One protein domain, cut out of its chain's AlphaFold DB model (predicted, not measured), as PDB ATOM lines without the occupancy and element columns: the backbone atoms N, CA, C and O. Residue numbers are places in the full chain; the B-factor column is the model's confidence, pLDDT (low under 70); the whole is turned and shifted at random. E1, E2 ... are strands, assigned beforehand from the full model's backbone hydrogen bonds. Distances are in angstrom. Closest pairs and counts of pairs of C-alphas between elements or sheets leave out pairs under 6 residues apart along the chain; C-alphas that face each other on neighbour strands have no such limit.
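This is residues 14 to 91 of the 156 residues of the protein "N-hydroxyarylamine O-acetyltransferase" of Staphylococcus aureus (UniProt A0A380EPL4). What shape do these atoms make? They make one strongly twisted sheet of seven strands that forks at E5: E3 and E4 lie on one side of E5, and E6 with E7 beyond it on the other. E1 and E2 continue the sheet past E3, and residues 84 to 91 lead away from it after E7. What is it made of? The 78 printed residues hold no named helix and seven named strands, E1 to E7 in order along the chain, in a mixed, branched sheet; the class is all strand. How large is it? It is compact, with a radius of gyration of the C-alphas of 12.3 A and spans of 36 by 27 by 23 A.

How does the sheet begin? E1, residues 14 to 17, and E2, residues 20 to 24, form an antiparallel hairpin, with N 15 and O 22 2.9 A apart. E2 and E3, residues 36 to 39, form another, with N 38 and O 21 2.8 A apart; E1 E2 E3 is a meander, each strand the antiparallel neighbour of the one before. Where does it branch? E5, residues 52 to 58, has E3 parallel beside residues 56 to 57, with N 58 and O 39 2.9 A apart. On the same side, beside residues 52 to 54, E4, residues 47 to 49, forms an antiparallel hairpin with E5, with N 47 and O 54 2.8 A apart. What follows on the other side? E6, residues 65 to 72, forms a hairpin with E5, N 69 and O 55 being 2.9 A apart, and another with E7, residues 75 to 83, N 77 and O 70 being 2.8 A apart. E4 E5 E6 E7 is a second meander, and E1 and E7, both edge strands, are apart.

Where does the first strand start? E1 begins at C-alpha 14, at (-47.046, 19.673, -34.776). Which strands are long? From first to last C-alpha, E5 measures 20.2 A, E6 22.0 A and E7 23.1 A. Where does the last strand end? E7 bends by 57 degrees at residue 79 and ends at C-alpha 83, at (-42.762, 13.045, -42.113).

How far does it reach? The two C-alphas farthest apart are those of Asp 74 and Glu 90, at 39.1 A. Is the printed part whole? It has no cut; the link from E2 to E3, of 11 residues, is long. Where is confidence low? Residues 27 to 29 are under 70, and the mean pLDDT of the printed part is 89.5.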
ATOM      1  N   VAL A  14     -47.987  18.557 -34.721       92.69
ATOM      2  CA  VAL A  14     -47.046  19.673 -34.776       92.69
ATOM      3  C   VAL A  14     -47.833  20.970 -34.701       92.69
ATOM      4  O   VAL A  14     -48.755  21.191 -35.485       92.69
ATOM      5  N   VAL A  15     -47.434  21.849 -33.787       92.44
ATOM      6  CA  VAL A  15     -48.002  23.191 -33.630       92.44
ATOM      7  C   VAL A  15     -46.915  24.229 -33.885       92.44
ATOM      8  O   VAL A  15     -45.781  24.067 -33.443       92.44
ATOM      9  N   SER A  16     -47.251  25.302 -34.599       92.31
ATOM     10  CA  SER A  16     -46.369  26.460 -34.756       92.31
ATOM     11  C   SER A  16     -46.748  27.544 -33.747       92.31
ATOM     12  O   SER A  16     -47.906  27.958 -33.692       92.31
ATOM     13  N   ILE A  17     -45.782  27.988 -32.941       92.06
ATOM     14  CA  ILE A  17     -45.934  29.090 -31.983       92.06
ATOM     15  C   ILE A  17     -44.730  30.014 -32.161       92.06
ATOM     16  O   ILE A  17     -43.597  29.574 -31.993       92.06
ATOM     17  N   ASN A  18     -44.968  31.289 -32.485       91.81
ATOM     18  CA  ASN A  18     -43.915  32.295 -32.702       91.81
ATOM     19  C   ASN A  18     -42.806  31.811 -33.662       91.81
ATOM     20  O   ASN A  18     -41.624  31.890 -33.334       91.81
ATOM     21  N   ASP A  19     -43.203  31.254 -34.812       88.81
ATOM     22  CA  ASP A  19     -42.315  30.706 -35.853       88.81
ATOM     23  C   ASP A  19     -41.438  29.513 -35.422       88.81
ATOM     24  O   ASP A  19     -40.559  29.070 -36.164       88.81
ATOM     25  N   VAL A  20     -41.711  28.931 -34.252       92.19
ATOM     26  CA  VAL A  20     -41.086  27.694 -33.775       92.19
ATOM     27  C   VAL A  20     -42.086  26.551 -33.886       92.19
ATOM     28  O   VAL A  20     -43.245  26.673 -33.485       92.19
ATOM     29  N   PHE A  21     -41.641  25.427 -34.441       95.56
ATOM     30  CA  PHE A  21     -42.433  24.204 -34.488       95.56
ATOM     31  C   PHE A  21     -42.237  23.404 -33.210       95.56
ATOM     32  O   PHE A  21     -41.109  23.193 -32.769       95.56
ATOM     33  N   TYR A  22     -43.336  22.923 -32.652       94.50
ATOM     34  CA  TYR A  22     -43.356  22.069 -31.480       94.50
ATOM     35  C   TYR A  22     -44.063  20.774 -31.819       94.50
ATOM     36  O   TYR A  22     -45.179  20.807 -32.337       94.50
ATOM     37  N   VAL A  23     -43.443  19.645 -31.493       93.25
ATOM     38  CA  VAL A  23     -44.131  18.361 -31.501       93.25
ATOM     39  C   VAL A  23     -44.800  18.135 -30.151       93.25
ATOM     40  O   VAL A  23     -44.197  18.306 -29.088       93.25
ATOM     41  N   THR A  24     -46.067  17.755 -30.206       86.69
ATOM     42  CA  THR A  24     -46.869  17.329 -29.064       86.69
ATOM     43  C   THR A  24     -47.431  15.958 -29.371       86.69
ATOM     44  O   THR A  24     -47.970  15.729 -30.456       86.69
ATOM     45  N   ASP A  25     -47.322  15.049 -28.415       80.38
ATOM     46  CA  ASP A  25     -47.706  13.669 -28.634       80.38
ATOM     47  C   ASP A  25     -48.242  13.064 -27.346       80.38
ATOM     48  O   ASP A  25     -47.515  12.832 -26.383       80.38
ATOM     49  N   VAL A  26     -49.552  12.847 -27.344       73.94
ATOM     50  CA  VAL A  26     -50.284  12.262 -26.219       73.94
ATOM     51  C   VAL A  26     -50.570  10.772 -26.433       73.94
ATOM     52  O   VAL A  26     -51.202  10.151 -25.585       73.94
ATOM     53  N   GLY A  27     -50.130  10.195 -27.561       68.62
ATOM     54  CA  GLY A  27     -50.484   8.840 -27.991       68.62
ATOM     55  C   GLY A  27     -49.348   7.818 -27.897       68.62
ATOM     56  O   GLY A  27     -49.618   6.627 -27.786       68.62
ATOM     57  N   PHE A  28     -48.082   8.247 -27.894       67.25
ATOM     58  CA  PHE A  28     -46.928   7.329 -27.922       67.25
ATOM     59  C   PHE A  28     -46.676   6.575 -26.602       67.25
ATOM     60  O   PHE A  28     -45.814   5.699 -26.517       67.25
ATOM     61  N   GLY A  29     -47.388   6.918 -25.528       65.56
ATOM     62  CA  GLY A  29     -47.069   6.406 -24.204       65.56
ATOM     63  C   GLY A  29     -45.830   7.113 -23.664       65.56
ATOM     64  O   GLY A  29     -45.992   8.105 -22.983       65.56
ATOM     65  N   ASP A  30     -44.608   6.661 -23.959       70.19
ATOM     66  CA  ASP A  30     -43.337   7.084 -23.315       70.19
ATOM     67  C   ASP A  30     -42.749   8.436 -23.792       70.19
ATOM     68  O   ASP A  30     -41.535   8.587 -23.932       70.19
ATOM     69  N   LEU A  31     -43.601   9.420 -24.073       72.56
ATOM     70  CA  LEU A  31     -43.189  10.782 -24.425       72.56
ATOM     71  C   LEU A  31     -43.500  11.770 -23.304       72.56
ATOM     72  O   LEU A  31     -44.350  11.481 -22.453       72.56
ATOM     73  N   PRO A  32     -42.807  12.924 -23.293       71.31
ATOM     74  CA  PRO A  32     -42.995  13.894 -22.242       71.31
ATOM     75  C   PRO A  32     -44.387  14.515 -22.310       71.31
ATOM     76  O   PRO A  32     -44.968  14.681 -23.381       71.31
ATOM     77  N   LEU A  33     -44.893  14.946 -21.154       76.19
ATOM     78  CA  LEU A  33     -46.177  15.660 -21.057       76.19
ATOM     79  C   LEU A  33     -46.117  17.092 -21.625       76.19
ATOM     80  O   LEU A  33     -47.118  17.809 -21.642       76.19
ATOM     81  N   HIS A  34     -44.938  17.522 -22.069       83.25
ATOM     82  CA  HIS A  34     -44.664  18.860 -22.565       83.25
ATOM     83  C   HIS A  34     -44.350  18.848 -24.062       83.25
ATOM     84  O   HIS A  34     -43.749  17.915 -24.588       83.25
ATOM     85  N   ALA A  35     -44.719  19.939 -24.731       89.75
ATOM     86  CA  ALA A  35     -44.366  20.191 -26.119       89.75
ATOM     87  C   ALA A  35     -42.839  20.262 -26.290       89.75
ATOM     88  O   ALA A  35     -42.167  20.994 -25.559       89.75
ATOM     89  N   ILE A  36     -42.297  19.539 -27.270       93.81
ATOM     90  CA  ILE A  36     -40.861  19.532 -27.571       93.81
ATOM     91  C   ILE A  36     -40.614  20.448 -28.779       93.81
ATOM     92  O   ILE A  36     -41.194  20.196 -29.838       93.81
ATOM     93  N   PRO A  37     -39.769  21.490 -28.681       95.69
ATOM     94  CA  PRO A  37     -39.391  22.277 -29.850       95.69
ATOM     95  C   PRO A  37     -38.623  21.404 -30.851       95.69
ATOM     96  O   PRO A  37     -37.711  20.670 -30.470       95.69
ATOM     97  N   ILE A  38     -38.977  21.499 -32.132       96.38
ATOM     98  CA  ILE A  38     -38.261  20.837 -33.223       96.38
ATOM     99  C   ILE A  38     -37.185  21.794 -33.737       96.38
ATOM    100  O   ILE A  38     -37.488  22.852 -34.294       96.38
ATOM    101  N   THR A  39     -35.920  21.427 -33.553       96.12
ATOM    102  CA  THR A  39     -34.764  22.275 -33.886       96.12
ATOM    103  C   THR A  39     -33.865  21.626 -34.941       96.12
ATOM    104  O   THR A  39     -34.139  20.528 -35.422       96.12
ATOM    105  N   SER A  40     -32.762  22.276 -35.323       94.31
ATOM    106  CA  SER A  40     -31.686  21.595 -36.055       94.31
ATOM    107  C   SER A  40     -30.868  20.696 -35.118       94.31
ATOM    108  O   SER A  40     -30.918  20.850 -33.891       94.31
ATOM    109  N   SER A  41     -30.090  19.773 -35.687       91.31
ATOM    110  CA  SER A  41     -29.159  18.919 -34.935       91.31
ATOM    111  C   SER A  41     -28.065  19.714 -34.211       91.31
ATOM    112  O   SER A  41     -27.661  19.324 -33.116       91.31
ATOM    113  N   GLU A  42     -27.627  20.835 -34.790       91.12
ATOM    114  CA  GLU A  42     -26.564  21.703 -34.258       91.12
ATOM    115  C   GLU A  42     -27.035  22.598 -33.099       91.12
ATOM    116  O   GLU A  42     -26.246  23.005 -32.246       91.12
ATOM    117  N   HIS A  43     -28.333  22.908 -33.046       92.62
ATOM    118  CA  HIS A  43     -28.920  23.824 -32.064       92.62
ATOM    119  C   HIS A  43     -30.077  23.166 -31.312       92.62
ATOM    120  O   HIS A  43     -31.186  23.696 -31.250       92.62
ATOM    121  N   THR A  44     -29.813  21.984 -30.747       92.62
ATOM    122  CA  THR A  44     -30.813  21.231 -29.985       92.62
ATOM    123  C   THR A  44     -31.277  21.975 -28.734       92.62
ATOM    124  O   THR A  44     -30.473  22.547 -28.000       92.62
ATOM    125  N   GLN A  45     -32.573  21.874 -28.431       93.44
ATOM    126  CA  GLN A  45     -33.164  22.328 -27.169       93.44
ATOM    127  C   GLN A  45     -33.845  21.154 -26.455       93.44
ATOM    128  O   GLN A  45     -35.038  20.922 -26.649       93.44
ATOM    129  N   PRO A  46     -33.090  20.361 -25.673       94.88
ATOM    130  CA  PRO A  46     -33.670  19.269 -24.909       94.88
ATOM    131  C   PRO A  46     -34.658  19.774 -23.859       94.88
ATOM    132  O   PRO A  46     -34.422  20.801 -23.223       94.88
ATOM    133  N   ILE A  47     -35.716  19.005 -23.627       93.06
ATOM    134  CA  ILE A  47     -36.612  19.182 -22.487       93.06
ATOM    135  C   ILE A  47     -36.474  17.989 -21.548       93.06
ATOM    136  O   ILE A  47     -36.269  16.864 -22.000       93.06
ATOM    137  N   THR A  48     -36.596  18.224 -20.247       90.56
ATOM    138  CA  THR A  48     -36.551  17.167 -19.233       90.56
ATOM    139  C   THR A  48     -37.850  17.166 -18.454       90.56
ATOM    140  O   THR A  48     -38.289  18.210 -17.976       90.56
ATOM    141  N   ASP A  49     -38.436  15.986 -18.300       82.88
ATOM    142  CA  ASP A  49     -39.565  15.745 -17.415       82.88
ATOM    143  C   ASP A  49     -39.347  14.469 -16.586       82.88
ATOM    144  O   ASP A  49     -38.252  13.901 -16.558       82.88
ATOM    145  N   ILE A  50     -40.386  14.017 -15.879       80.56
ATOM    146  CA  ILE A  50     -40.305  12.821 -15.030       80.56
ATOM    147  C   ILE A  50     -40.023  11.527 -15.807       80.56
ATOM    148  O   ILE A  50     -39.513  10.558 -15.244       80.56
ATOM    149  N   SER A  51     -40.362  11.487 -17.096       77.69
ATOM    150  CA  SER A  51     -40.171  10.320 -17.953       77.69
ATOM    151  C   SER A  51     -38.793  10.285 -18.615       77.69
ATOM    152  O   SER A  51     -38.377   9.227 -19.096       77.69
ATOM    153  N   GLY A  52     -38.055  11.399 -18.591       86.44
ATOM    154  CA  GLY A  52     -36.672  11.493 -19.044       86.44
ATOM    155  C   GLY A  52     -36.356  12.813 -19.740       86.44
ATOM    156  O   GLY A  52     -37.099  13.789 -19.662       86.44
ATOM    157  N   THR A  53     -35.225  12.830 -20.442       92.12
ATOM    158  CA  THR A  53     -34.810  13.968 -21.267       92.12
ATOM    159  C   THR A  53     -35.030  13.643 -22.736       92.12
ATOM    160  O   THR A  53     -34.589  12.601 -23.223       92.12
ATOM    161  N   PHE A  54     -35.690  14.547 -23.447       93.88
ATOM    162  CA  PHE A  54     -36.129  14.375 -24.823       93.88
ATOM    163  C   PHE A  54     -35.674  15.537 -25.693       93.88
ATOM    164  O   PHE A  54     -35.491  16.653 -25.214       93.88
ATOM    165  N   ARG A  55     -35.536  15.284 -26.991       95.88
ATOM    166  CA  ARG A  55     -35.365  16.325 -28.006       95.88
ATOM    167  C   ARG A  55     -36.105  15.954 -29.281       95.88
ATOM    168  O   ARG A  55     -36.299  14.767 -29.556       95.88
ATOM    169  N   ALA A  56     -36.448  16.963 -30.069       96.31
ATOM    170  CA  ALA A  56     -36.930  16.790 -31.426       96.31
ATOM    171  C   ALA A  56     -36.012  17.548 -32.386       96.31
ATOM    172  O   ALA A  56     -35.685  18.711 -32.149       96.31
ATOM    173  N   ILE A  57     -35.570  16.882 -33.450       97.19
ATOM    174  CA  ILE A  57     -34.672  17.482 -34.441       97.19
ATOM    175  C   ILE A  57     -35.153  17.190 -35.857       97.19
ATOM    176  O   ILE A  57     -35.601  16.081 -36.141       97.19
ATOM    177  N   PHE A  58     -35.030  18.167 -36.750       96.88
ATOM    178  CA  PHE A  58     -35.168  17.934 -38.183       96.88
ATOM    179  C   PHE A  58     -33.988  17.114 -38.710       96.88
ATOM    180  O   PHE A  58     -32.872  17.202 -38.195       96.88
ATOM    181  N   ASN A  59     -34.240  16.317 -39.748       94.69
ATOM    182  CA  ASN A  59     -33.209  15.534 -40.422       94.69
ATOM    183  C   ASN A  59     -32.223  16.406 -41.215       94.69
ATOM    184  O   ASN A  59     -31.055  16.044 -41.342       94.69
ATOM    185  N   ASN A  60     -32.698  17.525 -41.765       92.44
ATOM    186  CA  ASN A  60     -31.944  18.459 -42.596       92.44
ATOM    187  C   ASN A  60     -32.620  19.850 -42.622       92.44
ATOM    188  O   ASN A  60     -33.613  20.089 -41.930       92.44
ATOM    189  N   GLU A  61     -32.075  20.772 -43.420       89.94
ATOM    190  CA  GLU A  61     -32.632  22.122 -43.606       89.94
ATOM    191  C   GLU A  61     -33.957  22.143 -44.381       89.94
ATOM    192  O   GLU A  61     -34.769  23.040 -44.150       89.94
ATOM    193  N   ASP A  62     -34.198  21.146 -45.239       92.56
ATOM    194  CA  ASP A  62     -35.441  21.004 -46.011       92.56
ATOM    195  C   ASP A  62     -36.637  20.608 -45.128       92.56
ATOM    196  O   ASP A  62     -37.787  20.810 -45.512       92.56
ATOM    197  N   LYS A  63     -36.369  20.111 -43.909       91.94
ATOM    198  CA  LYS A  63     -37.370  19.750 -42.894       91.94
ATOM    199  C   LYS A  63     -38.389  18.736 -43.410       91.94
ATOM    200  O   LYS A  63     -39.564  18.850 -43.095       91.94
ATOM    201  N   ASP A  64     -37.954  17.732 -44.166       93.50
ATOM    202  CA  ASP A  64     -38.855  16.685 -44.672       93.50
ATOM    203  C   ASP A  64     -39.271  15.689 -43.583       93.50
ATOM    204  O   ASP A  64     -40.373  15.133 -43.609       93.50
ATOM    205  N   ILE A  65     -38.367  15.435 -42.634       94.31
ATOM    206  CA  ILE A  65     -38.528  14.457 -41.559       94.31
ATOM    207  C   ILE A  65     -38.055  15.091 -40.253       94.31
ATOM    208  O   ILE A  65     -37.085  15.848 -40.219       94.31
ATOM    209  N   PHE A  66     -38.701  14.737 -39.149       95.00
ATOM    210  CA  PHE A  66     -38.160  14.989 -37.822       95.00
ATOM    211  C   PHE A  66     -38.061  13.701 -37.005       95.00
ATOM    212  O   PHE A  66     -38.797  12.735 -37.216       95.00
ATOM    213  N   TYR A  67     -37.130  13.705 -36.059       94.88
ATOM    214  CA  TYR A  67     -36.885  12.623 -35.118       94.88
ATOM    215  C   TYR A  67     -37.243  13.082 -33.719       94.88
ATOM    216  O   TYR A  67     -36.777  14.139 -33.291       94.88
ATOM    217  N   VAL A  68     -37.976  12.256 -32.977       93.94
ATOM    218  CA  VAL A  68     -38.114  12.417 -31.528       93.94
ATOM    219  C   VAL A  68     -37.217  11.409 -30.839       93.94
ATOM    220  O   VAL A  68     -37.268  10.205 -31.107       93.94
ATOM    221  N   GLN A  69     -36.355  11.916 -29.967       94.38
ATOM    222  CA  GLN A  69     -35.303  11.141 -29.332       94.38
ATOM    223  C   GLN A  69     -35.359  11.295 -27.820       94.38
ATOM    224  O   GLN A  69     -35.686  12.366 -27.307       94.38
ATOM    225  N   LYS A  70     -34.981  10.232 -27.114       92.75
ATOM    226  CA  LYS A  70     -34.818  10.215 -25.659       92.75
ATOM    227  C   LYS A  70     -33.360   9.958 -25.317       92.75
ATOM    228  O   LYS A  70     -32.697   9.184 -26.008       92.75
ATOM    229  N   PHE A  71     -32.865  10.614 -24.278       93.25
ATOM    230  CA  PHE A  71     -31.513  10.411 -23.779       93.25
ATOM    231  C   PHE A  71     -31.493   9.236 -22.798       93.25
ATOM    232  O   PHE A  71     -32.108   9.301 -21.735       93.25
ATOM    233  N   GLU A  72     -30.809   8.156 -23.165       89.56
ATOM    234  CA  GLU A  72     -30.696   6.921 -22.384       89.56
ATOM    235  C   GLU A  72     -29.275   6.364 -22.557       89.56
ATOM    236  O   GLU A  72     -28.725   6.411 -23.652       89.56
ATOM    237  N   ASN A  73     -28.664   5.836 -21.490       88.88
ATOM    238  CA  ASN A  73     -27.311   5.250 -21.532       88.88
ATOM    239  C   ASN A  73     -26.257   6.162 -22.193       88.88
ATOM    240  O   ASN A  73     -25.482   5.712 -23.037       88.88
ATOM    241  N   ASP A  74     -26.271   7.449 -21.844       91.69
ATOM    242  CA  ASP A  74     -25.394   8.495 -22.386       91.69
ATOM    243  C   ASP A  74     -25.509   8.743 -23.904       91.69
ATOM    244  O   ASP A  74     -24.650   9.395 -24.501       91.69
ATOM    245  N   HIS A  75     -26.583   8.268 -24.543       95.38
ATOM    246  CA  HIS A  75     -26.820   8.427 -25.977       95.38
ATOM    247  C   HIS A  75     -28.261   8.855 -26.285       95.38
ATOM    248  O   HIS A  75     -29.201   8.615 -25.530       95.38
ATOM    249  N   TRP A  76     -28.448   9.498 -27.440       94.94
ATOM    250  CA  TRP A  76     -29.775   9.811 -27.967       94.94
ATOM    251  C   TRP A  76     -30.324   8.629 -28.760       94.94
ATOM    252  O   TRP A  76     -29.766   8.252 -29.789       94.94
ATOM    253  N   HIS A  77     -31.450   8.085 -28.313       93.44
ATOM    254  CA  HIS A  77     -32.156   6.998 -28.976       93.44
ATOM    255  C   HIS A  77     -33.418   7.526 -29.657       93.44
ATOM    256  O   HIS A  77     -34.286   8.105 -29.002       93.44
ATOM    257  N   THR A  78     -33.536   7.310 -30.970       92.75
ATOM    258  CA  THR A  78     -34.754   7.641 -31.721       92.75
ATOM    259  C   THR A  78     -35.906   6.762 -31.257       92.75
ATOM    260  O   THR A  78     -35.840   5.538 -31.354       92.75
ATOM    261  N   LYS A  79     -36.962   7.405 -30.753       89.31
ATOM    262  CA  LYS A  79     -38.209   6.750 -30.359       89.31
ATOM    263  C   LYS A  79     -39.131   6.602 -31.563       89.31
ATOM    264  O   LYS A  79     -39.647   5.513 -31.789       89.31
ATOM    265  N   TYR A  80     -39.246   7.650 -32.376       89.56
ATOM    266  CA  TYR A  80     -39.866   7.574 -33.694       89.56
ATOM    267  C   TYR A  80     -39.314   8.641 -34.644       89.56
ATOM    268  O   TYR A  80     -38.661   9.605 -34.234       89.56
ATOM    269  N   GLU A  81     -39.593   8.440 -35.927       91.88
ATOM    270  CA  GLU A  81     -39.402   9.412 -36.999       91.88
ATOM    271  C   GLU A  81     -40.756   9.696 -37.650       91.88
ATOM    272  O   GLU A  81     -41.616   8.813 -37.696       91.88
ATOM    273  N   ALA A  82     -40.959  10.920 -38.127       90.75
ATOM    274  CA  ALA A  82     -42.206  11.321 -38.762       90.75
ATOM    275  C   ALA A  82     -41.946  12.264 -39.936       90.75
ATOM    276  O   ALA A  82     -41.074  13.134 -39.875       90.75
ATOM    277  N   GLU A  83     -42.729  12.096 -41.003       92.56
ATOM    278  CA  GLU A  83     -42.762  13.045 -42.113       92.56
ATOM    279  C   GLU A  83     -43.352  14.371 -41.632       92.56
ATOM    280  O   GLU A  83     -44.437  14.414 -41.049       92.56
ATOM    281  N   PHE A  84     -42.672  15.476 -41.921       93.25
ATOM    282  CA  PHE A  84     -43.147  16.817 -41.597       93.25
ATOM    283  C   PHE A  84     -44.098  17.330 -42.685       93.25
ATOM    284  O   PHE A  84     -43.856  18.322 -43.374       93.25
ATOM    285  N   LYS A  85     -45.193  16.598 -42.890       91.56
ATOM    286  CA  LYS A  85     -46.215  16.914 -43.888       91.56
ATOM    287  C   LYS A  85     -47.586  16.926 -43.228       91.56
ATOM    288  O   LYS A  85     -47.886  16.000 -42.474       91.56
ATOM    289  N   PRO A  86     -48.438  17.925 -43.519       90.62
ATOM    290  CA  PRO A  86     -49.810  17.921 -43.037       90.62
ATOM    291  C   PRO A  86     -50.533  16.643 -43.472       90.62
ATOM    292  O   PRO A  86     -50.461  16.250 -44.638       90.62
ATOM    293  N   LYS A  87     -51.234  16.022 -42.527       89.81
ATOM    294  CA  LYS A  87     -52.101  14.863 -42.746       89.81
ATOM    295  C   LYS A  87     -53.516  15.210 -42.306       89.81
ATOM    296  O   LYS A  87     -53.697  15.951 -41.340       89.81
ATOM    297  N   GLN A  88     -54.502  14.692 -43.024       90.38
ATOM    298  CA  GLN A  88     -55.893  14.679 -42.584       90.38
ATOM    299  C   GLN A  88     -56.135  13.459 -41.693       90.38
ATOM    300  O   GLN A  88     -55.360  12.503 -41.711       90.38
ATOM    301  N   ILE A  89     -57.215  13.471 -40.912       85.31
ATOM    302  CA  ILE A  89     -57.563  12.338 -40.038       85.31
ATOM    303  C   ILE A  89     -57.747  11.062 -40.874       85.31
ATOM    304  O   ILE A  89     -57.317   9.982 -40.473       85.31
ATOM    305  N   GLU A  90     -58.308  11.198 -42.073       90.25
ATOM    306  CA  GLU A  90     -58.574  10.092 -42.985       90.25
ATOM    307  C   GLU A  90     -57.301   9.385 -43.467       90.25
ATOM    308  O   GLU A  90     -57.356   8.192 -43.771       90.25
ATOM    309  N   ASP A  91     -56.151  10.071 -43.473       88.12
ATOM    310  CA  ASP A  91     -54.861   9.476 -43.844       88.12
ATOM    311  C   ASP A  91     -54.419   8.383 -42.856       88.12
ATOM    312  O   ASP A  91     -53.576   7.549 -43.188       88.12
TER     313      ASP A  91